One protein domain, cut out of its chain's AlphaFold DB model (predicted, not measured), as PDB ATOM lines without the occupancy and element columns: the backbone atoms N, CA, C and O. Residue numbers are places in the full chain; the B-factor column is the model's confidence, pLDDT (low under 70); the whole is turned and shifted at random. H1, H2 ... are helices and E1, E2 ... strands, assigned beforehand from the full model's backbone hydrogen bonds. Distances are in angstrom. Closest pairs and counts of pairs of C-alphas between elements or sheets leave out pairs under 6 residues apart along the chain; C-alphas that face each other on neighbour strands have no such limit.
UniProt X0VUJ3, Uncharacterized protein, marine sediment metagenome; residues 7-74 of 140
ATOM      1  N   ASN A   7      -4.698  17.398 -29.110       97.62
ATOM      2  CA  ASN A   7      -6.047  17.729 -28.647       97.62
ATOM      3  C   ASN A   7      -6.013  18.418 -27.282       97.62
ATOM      4  O   ASN A   7      -6.661  19.445 -27.105       97.62
ATOM      5  N   GLU A   8      -5.205  17.907 -26.352       97.69
ATOM      6  CA  GLU A   8      -4.994  18.549 -25.050       97.69
ATOM      7  C   GLU A   8      -4.407  19.955 -25.219       97.69
ATOM      8  O   GLU A   8      -4.857  20.896 -24.570       97.69
ATOM      9  N   PHE A   9      -3.463  20.129 -26.149       96.75
ATOM     10  CA  PHE A   9      -2.908  21.445 -26.460       96.75
ATOM     11  C   PHE A   9      -3.955  22.418 -27.019       96.75
ATOM     12  O   PHE A   9      -4.015  23.566 -26.585       96.75
ATOM     13  N   VAL A  10      -4.802  21.978 -27.953       96.38
ATOM     14  CA  VAL A  10      -5.885  22.809 -28.507       96.38
ATOM     15  C   VAL A  10      -6.866  23.226 -27.406       96.38
ATOM     16  O   VAL A  10      -7.203  24.406 -27.312       96.38
ATOM     17  N   LEU A  11      -7.264  22.301 -26.526       97.62
ATOM     18  CA  LEU A  11      -8.115  22.612 -25.372       97.62
ATOM     19  C   LEU A  11      -7.463  23.648 -24.449       97.62
ATOM     20  O   LEU A  11      -8.110  24.631 -24.090       97.62
ATOM     21  N   TRP A  12      -6.176  23.479 -24.135       97.69
ATOM     22  CA  TRP A  12      -5.426  24.442 -23.333       97.69
ATOM     23  C   TRP A  12      -5.387  25.830 -23.994       97.69
ATOM     24  O   TRP A  12      -5.612  26.831 -23.318       97.69
ATOM     25  N   MET A  13      -5.183  25.923 -25.314       97.81
ATOM     26  CA  MET A  13      -5.194  27.208 -26.035       97.81
ATOM     27  C   MET A  13      -6.548  27.920 -25.920       97.81
ATOM     28  O   MET A  13      -6.594  29.133 -25.698       97.81
ATOM     29  N   HIS A  14      -7.650  27.177 -26.042       95.88
ATOM     30  CA  HIS A  14      -8.995  27.727 -25.867       95.88
ATOM     31  C   HIS A  14      -9.237  28.207 -24.434       95.88
ATOM     32  O   HIS A  14      -9.738  29.313 -24.246       95.88
ATOM     33  N   GLN A  15      -8.820  27.421 -23.439       96.88
ATOM     34  CA  GLN A  15      -8.912  27.781 -22.018       96.88
ATOM     35  C   GLN A  15      -8.065  29.012 -21.659       96.88
ATOM     36  O   GLN A  15      -8.415  29.752 -20.747       96.88
ATOM     37  N   ASN A  16      -6.979  29.261 -22.396       96.19
ATOM     38  CA  ASN A  16      -6.056  30.376 -22.168       96.19
ATOM     39  C   ASN A  16      -6.307  31.578 -23.099       96.19
ATOM     40  O   ASN A  16      -5.397  32.363 -23.363       96.19
ATOM     41  N   ASN A  17      -7.545  31.756 -23.572       94.69
ATOM     42  CA  ASN A  17      -7.986  32.944 -24.313       94.69
ATOM     43  C   ASN A  17      -7.218  33.208 -25.623       94.69
ATOM     44  O   ASN A  17      -6.925  34.359 -25.962       94.69
ATOM     45  N   VAL A  18      -6.921  32.163 -26.406       97.00
ATOM     46  CA  VAL A  18      -6.328  32.354 -27.743       97.00
ATOM     47  C   VAL A  18      -7.215  33.155 -28.685       97.00
ATOM     48  O   VAL A  18      -6.695  33.947 -29.465       97.00
ATOM     49  N   TYR A  19      -8.535  32.988 -28.603       96.69
ATOM     50  CA  TYR A  19      -9.460  33.624 -29.537       96.69
ATOM     51  C   TYR A  19      -9.441  35.154 -29.460       96.69
ATOM     52  O   TYR A  19      -9.199  35.755 -30.503       96.69
ATOM     53  N   PRO A  20      -9.595  35.797 -28.286       96.94
ATOM     54  CA  PRO A  20      -9.446  37.248 -28.184       96.94
ATOM     55  C   PRO A  20      -8.116  37.757 -28.751       96.94
ATOM     56  O   PRO A  20      -8.105  38.655 -29.582       96.94
ATOM     57  N   LYS A  21      -6.993  37.113 -28.406       96.81
ATOM     58  CA  LYS A  21      -5.670  37.513 -28.919       96.81
ATOM     59  C   LYS A  21      -5.550  37.336 -30.438       96.81
ATOM     60  O   LYS A  21      -4.847  38.089 -31.104       96.81
ATOM     61  N   TRP A  22      -6.193  36.310 -30.988       97.62
ATOM     62  CA  TRP A  22      -6.232  36.071 -32.427       97.62
ATOM     63  C   TRP A  22      -7.079  37.118 -33.156       97.62
ATOM     64  O   TRP A  22      -6.677  37.580 -34.221       97.62
ATOM     65  N   LEU A  23      -8.208  37.526 -32.570       97.94
ATOM     66  CA  LEU A  23      -9.030  38.623 -33.082       97.94
ATOM     67  C   LEU A  23      -8.257  39.943 -33.057       97.94
ATOM     68  O   LEU A  23      -8.151  40.574 -34.101       97.94
ATOM     69  N   ASP A  24      -7.597  40.282 -31.943       97.56
ATOM     70  CA  ASP A  24      -6.753  41.483 -31.832       97.56
ATOM     71  C   ASP A  24      -5.668  41.541 -32.920       97.56
ATOM     72  O   ASP A  24      -5.313  42.615 -33.415       97.56
ATOM     73  N   TYR A  25      -5.109  40.382 -33.279       98.25
ATOM     74  CA  TYR A  25      -4.135  40.253 -34.358       98.25
ATOM     75  C   TYR A  25      -4.764  40.508 -35.735       98.25
ATOM     76  O   TYR A  25      -4.201  41.271 -36.518       98.25
ATOM     77  N   ILE A  26      -5.937  39.938 -36.024       98.25
ATOM     78  CA  ILE A  26      -6.651  40.180 -37.290       98.25
ATOM     79  C   ILE A  26      -7.087  41.646 -37.403       98.25
ATOM     80  O   ILE A  26      -6.816  42.284 -38.415       98.25
ATOM     81  N   GLU A  27      -7.715  42.198 -36.365       98.38
ATOM     82  CA  GLU A  27      -8.218  43.582 -36.337       98.38
ATOM     83  C   GLU A  27      -7.099  44.621 -36.454       98.38
ATOM     84  O   GLU A  27      -7.328  45.757 -36.863       98.38
ATOM     85  N   SER A  28      -5.869  44.229 -36.125       97.69
ATOM     86  CA  SER A  28      -4.682  45.062 -36.313       97.69
ATOM     87  C   SER A  28      -4.093  45.047 -37.718       97.69
ATOM     88  O   SER A  28      -2.979  45.538 -37.888       97.69
ATOM     89  N   ASP A  29      -4.793  44.456 -38.687       98.19
ATOM     90  CA  ASP A  29      -4.265  44.185 -40.026       98.19
ATOM     91  C   ASP A  29      -2.977  43.345 -39.966       98.19
ATOM     92  O   ASP A  29      -1.959  43.629 -40.595       98.19
ATOM     93  N   TYR A  30      -3.021  42.291 -39.145       97.62
ATOM     94  CA  TYR A  30      -1.937  41.324 -38.991       97.62
ATOM     95  C   TYR A  30      -0.611  41.920 -38.480       97.62
ATOM     96  O   TYR A  30       0.468  41.434 -38.841       97.62
ATOM     97  N   ASP A  31      -0.655  42.920 -37.587       98.06
ATOM     98  CA  ASP A  31       0.546  43.409 -36.900       98.06
ATOM     99  C   ASP A  31       1.247  42.253 -36.172       98.06
ATOM    100  O   ASP A  31       0.741  41.674 -35.203       98.06
ATOM    101  N   ILE A  32       2.466  41.937 -36.616       97.31
ATOM    102  CA  ILE A  32       3.280  40.847 -36.073       97.31
ATOM    103  C   ILE A  32       3.459  40.950 -34.557       97.31
ATOM    104  O   ILE A  32       3.607  39.928 -33.892       97.31
ATOM    105  N   ASN A  33       3.420  42.162 -33.997       97.69
ATOM    106  CA  ASN A  33       3.591  42.388 -32.569       97.69
ATOM    107  C   ASN A  33       2.427  41.843 -31.744       97.69
ATOM    108  O   ASN A  33       2.636  41.502 -30.581       97.69
ATOM    109  N   LYS A  34       1.234  41.739 -32.335       97.75
ATOM    110  CA  LYS A  34       0.025  41.213 -31.690       97.75
ATOM    111  C   LYS A  34      -0.204  39.730 -31.952       97.75
ATOM    112  O   LYS A  34      -1.063  39.130 -31.313       97.75
ATOM    113  N   LYS A  35       0.579  39.112 -32.845       98.00
ATOM    114  CA  LYS A  35       0.466  37.686 -33.161       98.00
ATOM    115  C   LYS A  35       0.528  36.837 -31.879       98.00
ATOM    116  O   LYS A  35       1.526  36.936 -31.157       98.00
ATOM    117  N   PRO A  36      -0.472  35.980 -31.602       97.75
ATOM    118  CA  PRO A  36      -0.429  35.076 -30.458       97.75
ATOM    119  C   PRO A  36       0.758  34.112 -30.550       97.75
ATOM    120  O   PRO A  36       1.073  33.581 -31.618       97.75
ATOM    121  N   SER A  37       1.409  33.873 -29.420       96.75
ATOM    122  CA  SER A  37       2.584  33.025 -29.266       96.75
ATOM    123  C   SER A  37       2.494  32.266 -27.951       96.75
ATOM    124  O   SER A  37       2.199  32.835 -26.903       96.75
ATOM    125  N   VAL A  38       2.828  30.984 -27.990       96.69
ATOM    126  CA  VAL A  38       3.055  30.210 -26.771       96.69
ATOM    127  C   VAL A  38       4.501  30.406 -26.341       96.69
ATOM    128  O   VAL A  38       5.410  30.303 -27.165       96.69
ATOM    129  N   ASP A  39       4.699  30.702 -25.063       96.06
ATOM    130  CA  ASP A  39       6.009  30.830 -24.430       96.06
ATOM    131  C   ASP A  39       6.082  29.941 -23.183       96.06
ATOM    132  O   ASP A  39       5.057  29.507 -22.649       96.06
ATOM    133  N   ARG A  40       7.300  29.652 -22.723       95.12
ATOM    134  CA  ARG A  40       7.534  28.941 -21.464       95.12
ATOM    135  C   ARG A  40       7.631  29.951 -20.334       95.12
ATOM    136  O   ARG A  40       8.322  30.940 -20.494       95.12
ATOM    137  N   ILE A  41       7.010  29.725 -19.186       94.44
ATOM    138  CA  ILE A  41       7.135  30.638 -18.038       94.44
ATOM    139  C   ILE A  41       8.594  30.640 -17.560       94.44
ATOM    140  O   ILE A  41       9.254  31.681 -17.577       94.44
ATOM    141  N   ASP A  42       9.119  29.452 -17.253       91.62
ATOM    142  CA  ASP A  42      10.525  29.197 -16.950       91.62
ATOM    143  C   ASP A  42      11.243  28.604 -18.175       91.62
ATOM    144  O   ASP A  42      10.952  27.495 -18.639       91.62
ATOM    145  N   ASP A  43      12.225  29.347 -18.687       90.12
ATOM    146  CA  ASP A  43      13.003  28.994 -19.873       90.12
ATOM    147  C   ASP A  43      13.996  27.842 -19.668       90.12
ATOM    148  O   ASP A  43      14.514  27.302 -20.660       90.12
ATOM    149  N   TYR A  44      14.261  27.460 -18.417       89.69
ATOM    150  CA  TYR A  44      15.096  26.312 -18.062       89.69
ATOM    151  C   TYR A  44      14.305  24.999 -18.032       89.69
ATOM    152  O   TYR A  44      14.901  23.923 -18.078       89.69
ATOM    153  N   LYS A  45      12.969  25.075 -18.021       91.88
ATOM    154  CA  LYS A  45      12.068  23.922 -18.065       91.88
ATOM    155  C   LYS A  45      11.533  23.665 -19.481       91.88
ATOM    156  O   LYS A  45      11.655  24.483 -20.401       91.88
ATOM    157  N   GLY A  46      10.983  22.468 -19.676       92.44
ATOM    158  CA  GLY A  46      10.343  22.052 -20.926       92.44
ATOM    159  C   GLY A  46       8.939  22.635 -21.107       92.44
ATOM    160  O   GLY A  46       8.464  23.422 -20.294       92.44
ATOM    161  N   TYR A  47       8.265  22.232 -22.183       94.44
ATOM    162  CA  TYR A  47       6.849  22.541 -22.391       94.44
ATOM    163  C   TYR A  47       5.971  21.604 -21.557       94.44
ATOM    164  O   TYR A  47       5.990  20.389 -21.760       94.44
ATOM    165  N   SER A  48       5.189  22.192 -20.661       95.69
ATOM    166  CA  SER A  48       4.149  21.556 -19.853       95.69
ATOM    167  C   SER A  48       3.074  22.602 -19.547       95.69
ATOM    168  O   SER A  48       3.375  23.795 -19.542       95.69
ATOM    169  N   PHE A  49       1.819  22.198 -19.330       96.56
ATOM    170  CA  PHE A  49       0.711  23.154 -19.182       96.56
ATOM    171  C   PHE A  49       0.857  24.109 -17.988       96.56
ATOM    172  O   PHE A  49       0.321  25.212 -18.037       96.56
ATOM    173  N   ASP A  50       1.604  23.712 -16.959       95.81
ATOM    174  CA  ASP A  50       1.975  24.523 -15.793       95.81
ATOM    175  C   ASP A  50       3.183  25.444 -16.044       95.81
ATOM    176  O   ASP A  50       3.390  26.406 -15.310       95.81
ATOM    177  N   ASN A  51       3.980  25.167 -17.080       96.62
ATOM    178  CA  ASN A  51       5.138  25.966 -17.477       96.62
ATOM    179  C   ASN A  51       4.924  26.698 -18.810       96.62
ATOM    180  O   ASN A  51       5.881  27.162 -19.423       96.62
ATOM    181  N   MET A  52       3.691  26.791 -19.297       96.75
ATOM    182  CA  MET A  52       3.349  27.472 -20.542       96.75
ATOM    183  C   MET A  52       2.492  28.697 -20.263       96.75
ATOM    184  O   MET A  52       1.700  28.723 -19.328       96.75
ATOM    185  N   GLN A  53       2.627  29.703 -21.117       97.12
ATOM    186  CA  GLN A  53       1.795  30.899 -21.111       97.12
ATOM    187  C   GLN A  53       1.457  31.310 -22.541       97.12
ATOM    188  O   GLN A  53       2.253  31.110 -23.464       97.12
ATOM    189  N   LEU A  54       0.269  31.886 -22.725       97.94
ATOM    190  CA  LEU A  54      -0.138  32.459 -23.998       97.94
ATOM    191  C   LEU A  54       0.065  33.974 -23.975       97.94
ATOM    192  O   LEU A  54      -0.665  34.709 -23.308       97.94
ATOM    193  N   ILE A  55       1.040  34.434 -24.743       97.19
ATOM    194  CA  ILE A  55       1.425  35.840 -24.854       97.19
ATOM    195  C   ILE A  55       1.448  36.254 -26.327       97.19
ATOM    196  O   ILE A  55       1.130  35.473 -27.218       97.19
ATOM    197  N   THR A  56       1.767  37.503 -26.614       98.00
ATOM    198  CA  THR A  56       2.011  37.994 -27.971       98.00
ATOM    199  C   THR A  56       3.468  37.777 -28.366       98.00
ATOM    200  O   THR A  56       4.357  37.627 -27.523       98.00
ATOM    201  N   TRP A  57       3.748  37.805 -29.667       97.56
ATOM    202  CA  TRP A  57       5.117  37.755 -30.174       97.56
ATOM    203  C   TRP A  57       5.982  38.889 -29.610       97.56
ATOM    204  O   TRP A  57       7.140  38.659 -29.260       97.56
ATOM    205  N   LYS A  58       5.419  40.099 -29.467       97.62
ATOM    206  CA  LYS A  58       6.127  41.241 -28.874       97.62
ATOM    207  C   LYS A  58       6.526  40.963 -27.428       97.62
ATOM    208  O   LYS A  58       7.683  41.182 -27.078       97.62
ATOM    209  N   GLU A  59       5.601  40.470 -26.609       96.94
ATOM    210  CA  GLU A  59       5.869  40.116 -25.210       96.94
ATOM    211  C   GLU A  59       6.937  39.020 -25.112       96.94
ATOM    212  O   GLU A  59       7.904  39.179 -24.366       96.94
ATOM    213  N   ASN A  60       6.832  37.969 -25.933       96.62
ATOM    214  CA  ASN A  60       7.815  36.883 -25.965       96.62
ATOM    215  C   ASN A  60       9.215  37.394 -26.348       96.62
ATOM    216  O   ASN A  60      10.215  37.112 -25.687       96.62
ATOM    217  N   ARG A  61       9.293  38.233 -27.389       94.12
ATOM    218  CA  ARG A  61      10.551  38.847 -27.824       94.12
ATOM    219  C   ARG A  61      11.168  39.719 -26.734       94.12
ATOM    220  O   ARG A  61      12.373  39.634 -26.508       94.12
ATOM    221  N   LEU A  62      10.368  40.555 -26.071       93.25
ATOM    222  CA  LEU A  62      10.842  41.423 -24.989       93.25
ATOM    223  C   LEU A  62      11.364  40.605 -23.805       93.25
ATOM    224  O   LEU A  62      12.444  40.902 -23.294       93.25
ATOM    225  N   LYS A  63      10.657  39.536 -23.426       92.44
ATOM    226  CA  LYS A  63      11.108  38.595 -22.398       92.44
ATOM    227  C   LYS A  63      12.451  37.961 -22.769       92.44
ATOM    228  O   LYS A  63      13.361  37.933 -21.946       92.44
ATOM    229  N   GLY A  64      12.605  37.522 -24.019       88.62
ATOM    230  CA  GLY A  64      13.858  36.963 -24.523       88.62
ATOM    231  C   GLY A  64      15.028  37.945 -24.436       88.62
ATOM    232  O   GLY A  64      16.078  37.585 -23.906       88.62
ATOM    233  N   VAL A  65      14.842  39.188 -24.892       85.44
ATOM    234  CA  VAL A  65      15.882  40.237 -24.861       85.44
ATOM    235  C   VAL A  65      16.309  40.582 -23.431       85.44
ATOM    236  O   VAL A  65      17.504  40.740 -23.183       85.44
ATOM    237  N   ASN A  66      15.351  40.655 -22.506       83.75
ATOM    238  CA  ASN A  66      15.596  40.990 -21.100       83.75
ATOM    239  C   ASN A  66      16.005  39.778 -20.246       83.75
ATOM    240  O   ASN A  66      16.272  39.920 -19.054       83.75
ATOM    241  N   SER A  67      16.028  38.572 -20.820       82.50
ATOM    242  CA  SER A  67      16.377  37.368 -20.070       82.50
ATOM    243  C   SER A  67      17.848  37.395 -19.652       82.50
ATOM    244  O   SER A  67      18.738  37.732 -20.438       82.50
ATOM    245  N   GLU A  68      18.142  36.944 -18.431       75.06
ATOM    246  CA  GLU A  68      19.529  36.754 -17.989       75.06
ATOM    247  C   GLU A  68      20.321  35.868 -18.950       75.06
ATOM    248  O   GLU A  68      21.519  36.062 -19.130       75.06
ATOM    249  N   LYS A  69      19.661  34.889 -19.575       73.69
ATOM    250  CA  LYS A  69      20.272  34.009 -20.571       73.69
ATOM    251  C   LYS A  69      20.785  34.802 -21.773       73.69
ATOM    252  O   LYS A  69      21.913  34.568 -22.209       73.69
ATOM    253  N   HIS A  70      19.994  35.747 -22.277       73.00
ATOM    254  CA  HIS A  70      20.404  36.642 -23.356       73.00
ATOM    255  C   HIS A  70      21.546  37.565 -22.911       73.00
ATOM    256  O   HIS A  70      22.567  37.632 -23.597       73.00
ATOM    257  N   HIS A  71      21.443  38.174 -21.725       70.88
ATOM    258  CA  HIS A  71      22.507  39.020 -21.170       70.88
ATOM    259  C   HIS A  71      23.829  38.265 -20.956       70.88
ATOM    260  O   HIS A  71      24.897  38.743 -21.343       70.88
ATOM    261  N   LYS A  72      23.775  37.051 -20.395       72.12
ATOM    262  CA  LYS A  72      24.941  36.172 -20.214       72.12
ATOM    263  C   LYS A  72      25.568  35.814 -21.557       72.12
ATOM    264  O   LYS A  72      26.788  35.843 -21.672       72.12
ATOM    265  N   ALA A  73      24.765  35.524 -22.580       68.00
ATOM    266  CA  ALA A  73      25.273  35.219 -23.915       68.00
ATOM    267  C   ALA A  73      25.940  36.433 -24.588       68.00
ATOM    268  O   ALA A  73      27.032  36.290 -25.145       68.00
ATOM    269  N   CYS A  74      25.325  37.621 -24.516       65.25
ATOM    270  CA  CYS A  74      25.846  38.825 -25.170       65.25
ATOM    271  C   CYS A  74      27.062  39.433 -24.450       65.25
ATOM    272  O   CYS A  74      27.897  40.059 -25.098       65.25
TER     273      CYS A  74
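What this domain is: This is residues 7 to 74 of the 140 residues of an uncharacterized protein of marine sediment metagenome (UniProt X0VUJ3). A two-stranded antiparallel hairpin, E1 and E2, makes the middle of a flat model, with H1 and H2 one after the other along one side of it and H3 leading away from the end of E2 on the other side. H4 lies beyond H3, at the far end from H1, and the long loop of residues 41 to 51 joins the two strands. The printed part has 68 residues, with four named helices and two named strands in the order H1, H2, E1, E2, H3, H4; the class is mixed, helices and strands. The whole is only just loose, close to compact, with a radius of gyration of the C-alphas of 13.3 A, and its C-alphas span 37 by 29 by 12 A.

How they stand to each other: E1, residues 36 to 40, and E2, residues 52 to 56, are antiparallel neighbours and form a hairpin, with 144 degrees between their directions. N 37 and O 55 are within hydrogen-bond range at 2.7 A, as are N 53 and O 39 at 2.9 A. The closest C-alphas of E1 and H2, residues 18 to 27, are those of Pro 36 and Lys 21, 6.0 A apart. H1, residues 7 to 15, and H2 meet only through their link. The closest C-alphas of H1 and E2 are those of Met 13 and Leu 54, at 7.6 A. H3, residues 57 to 66, comes nearest to E1 with the C-alphas of Trp 57 and Ser 37, 5.4 A apart. H3 and H4, residues 68 to 74, are close but not clearly touching, with the C-alphas of Gly 64 and His 70 closest at 6.7 A. Their lines are only just about perpendicular, at 72 degrees. H2 and H3 are apart, and so are H1 and H4. In H1, H2, H3 and H4 every O i to N i+4 pair is within hydrogen-bond range.

Where its parts are: E1 measures 13.5 A from C-alpha 36 to C-alpha 40, and E2 12.9 A from C-alpha 52 at (3.349, 27.472, -20.542) to C-alpha 56. H2 is 14.3 A long and H3 14.2 A. H1 begins with C-alpha 7 at (-6.047, 17.729, -28.647) and is 12.4 A long. H4 is 9.8 A long and ends with C-alpha 74 at (25.846, 38.825, -25.170).

The domain as a whole: The two C-alphas farthest apart are those of Asn 7 and Cys 74, at 38.4 A. The printed part has no cut. The link from E1 to E2 is long, with 11 residues, and that from H2 to E1 is short, with 8. The mean pLDDT of the printed part is 93.1; residues 73 to 74 are under 70.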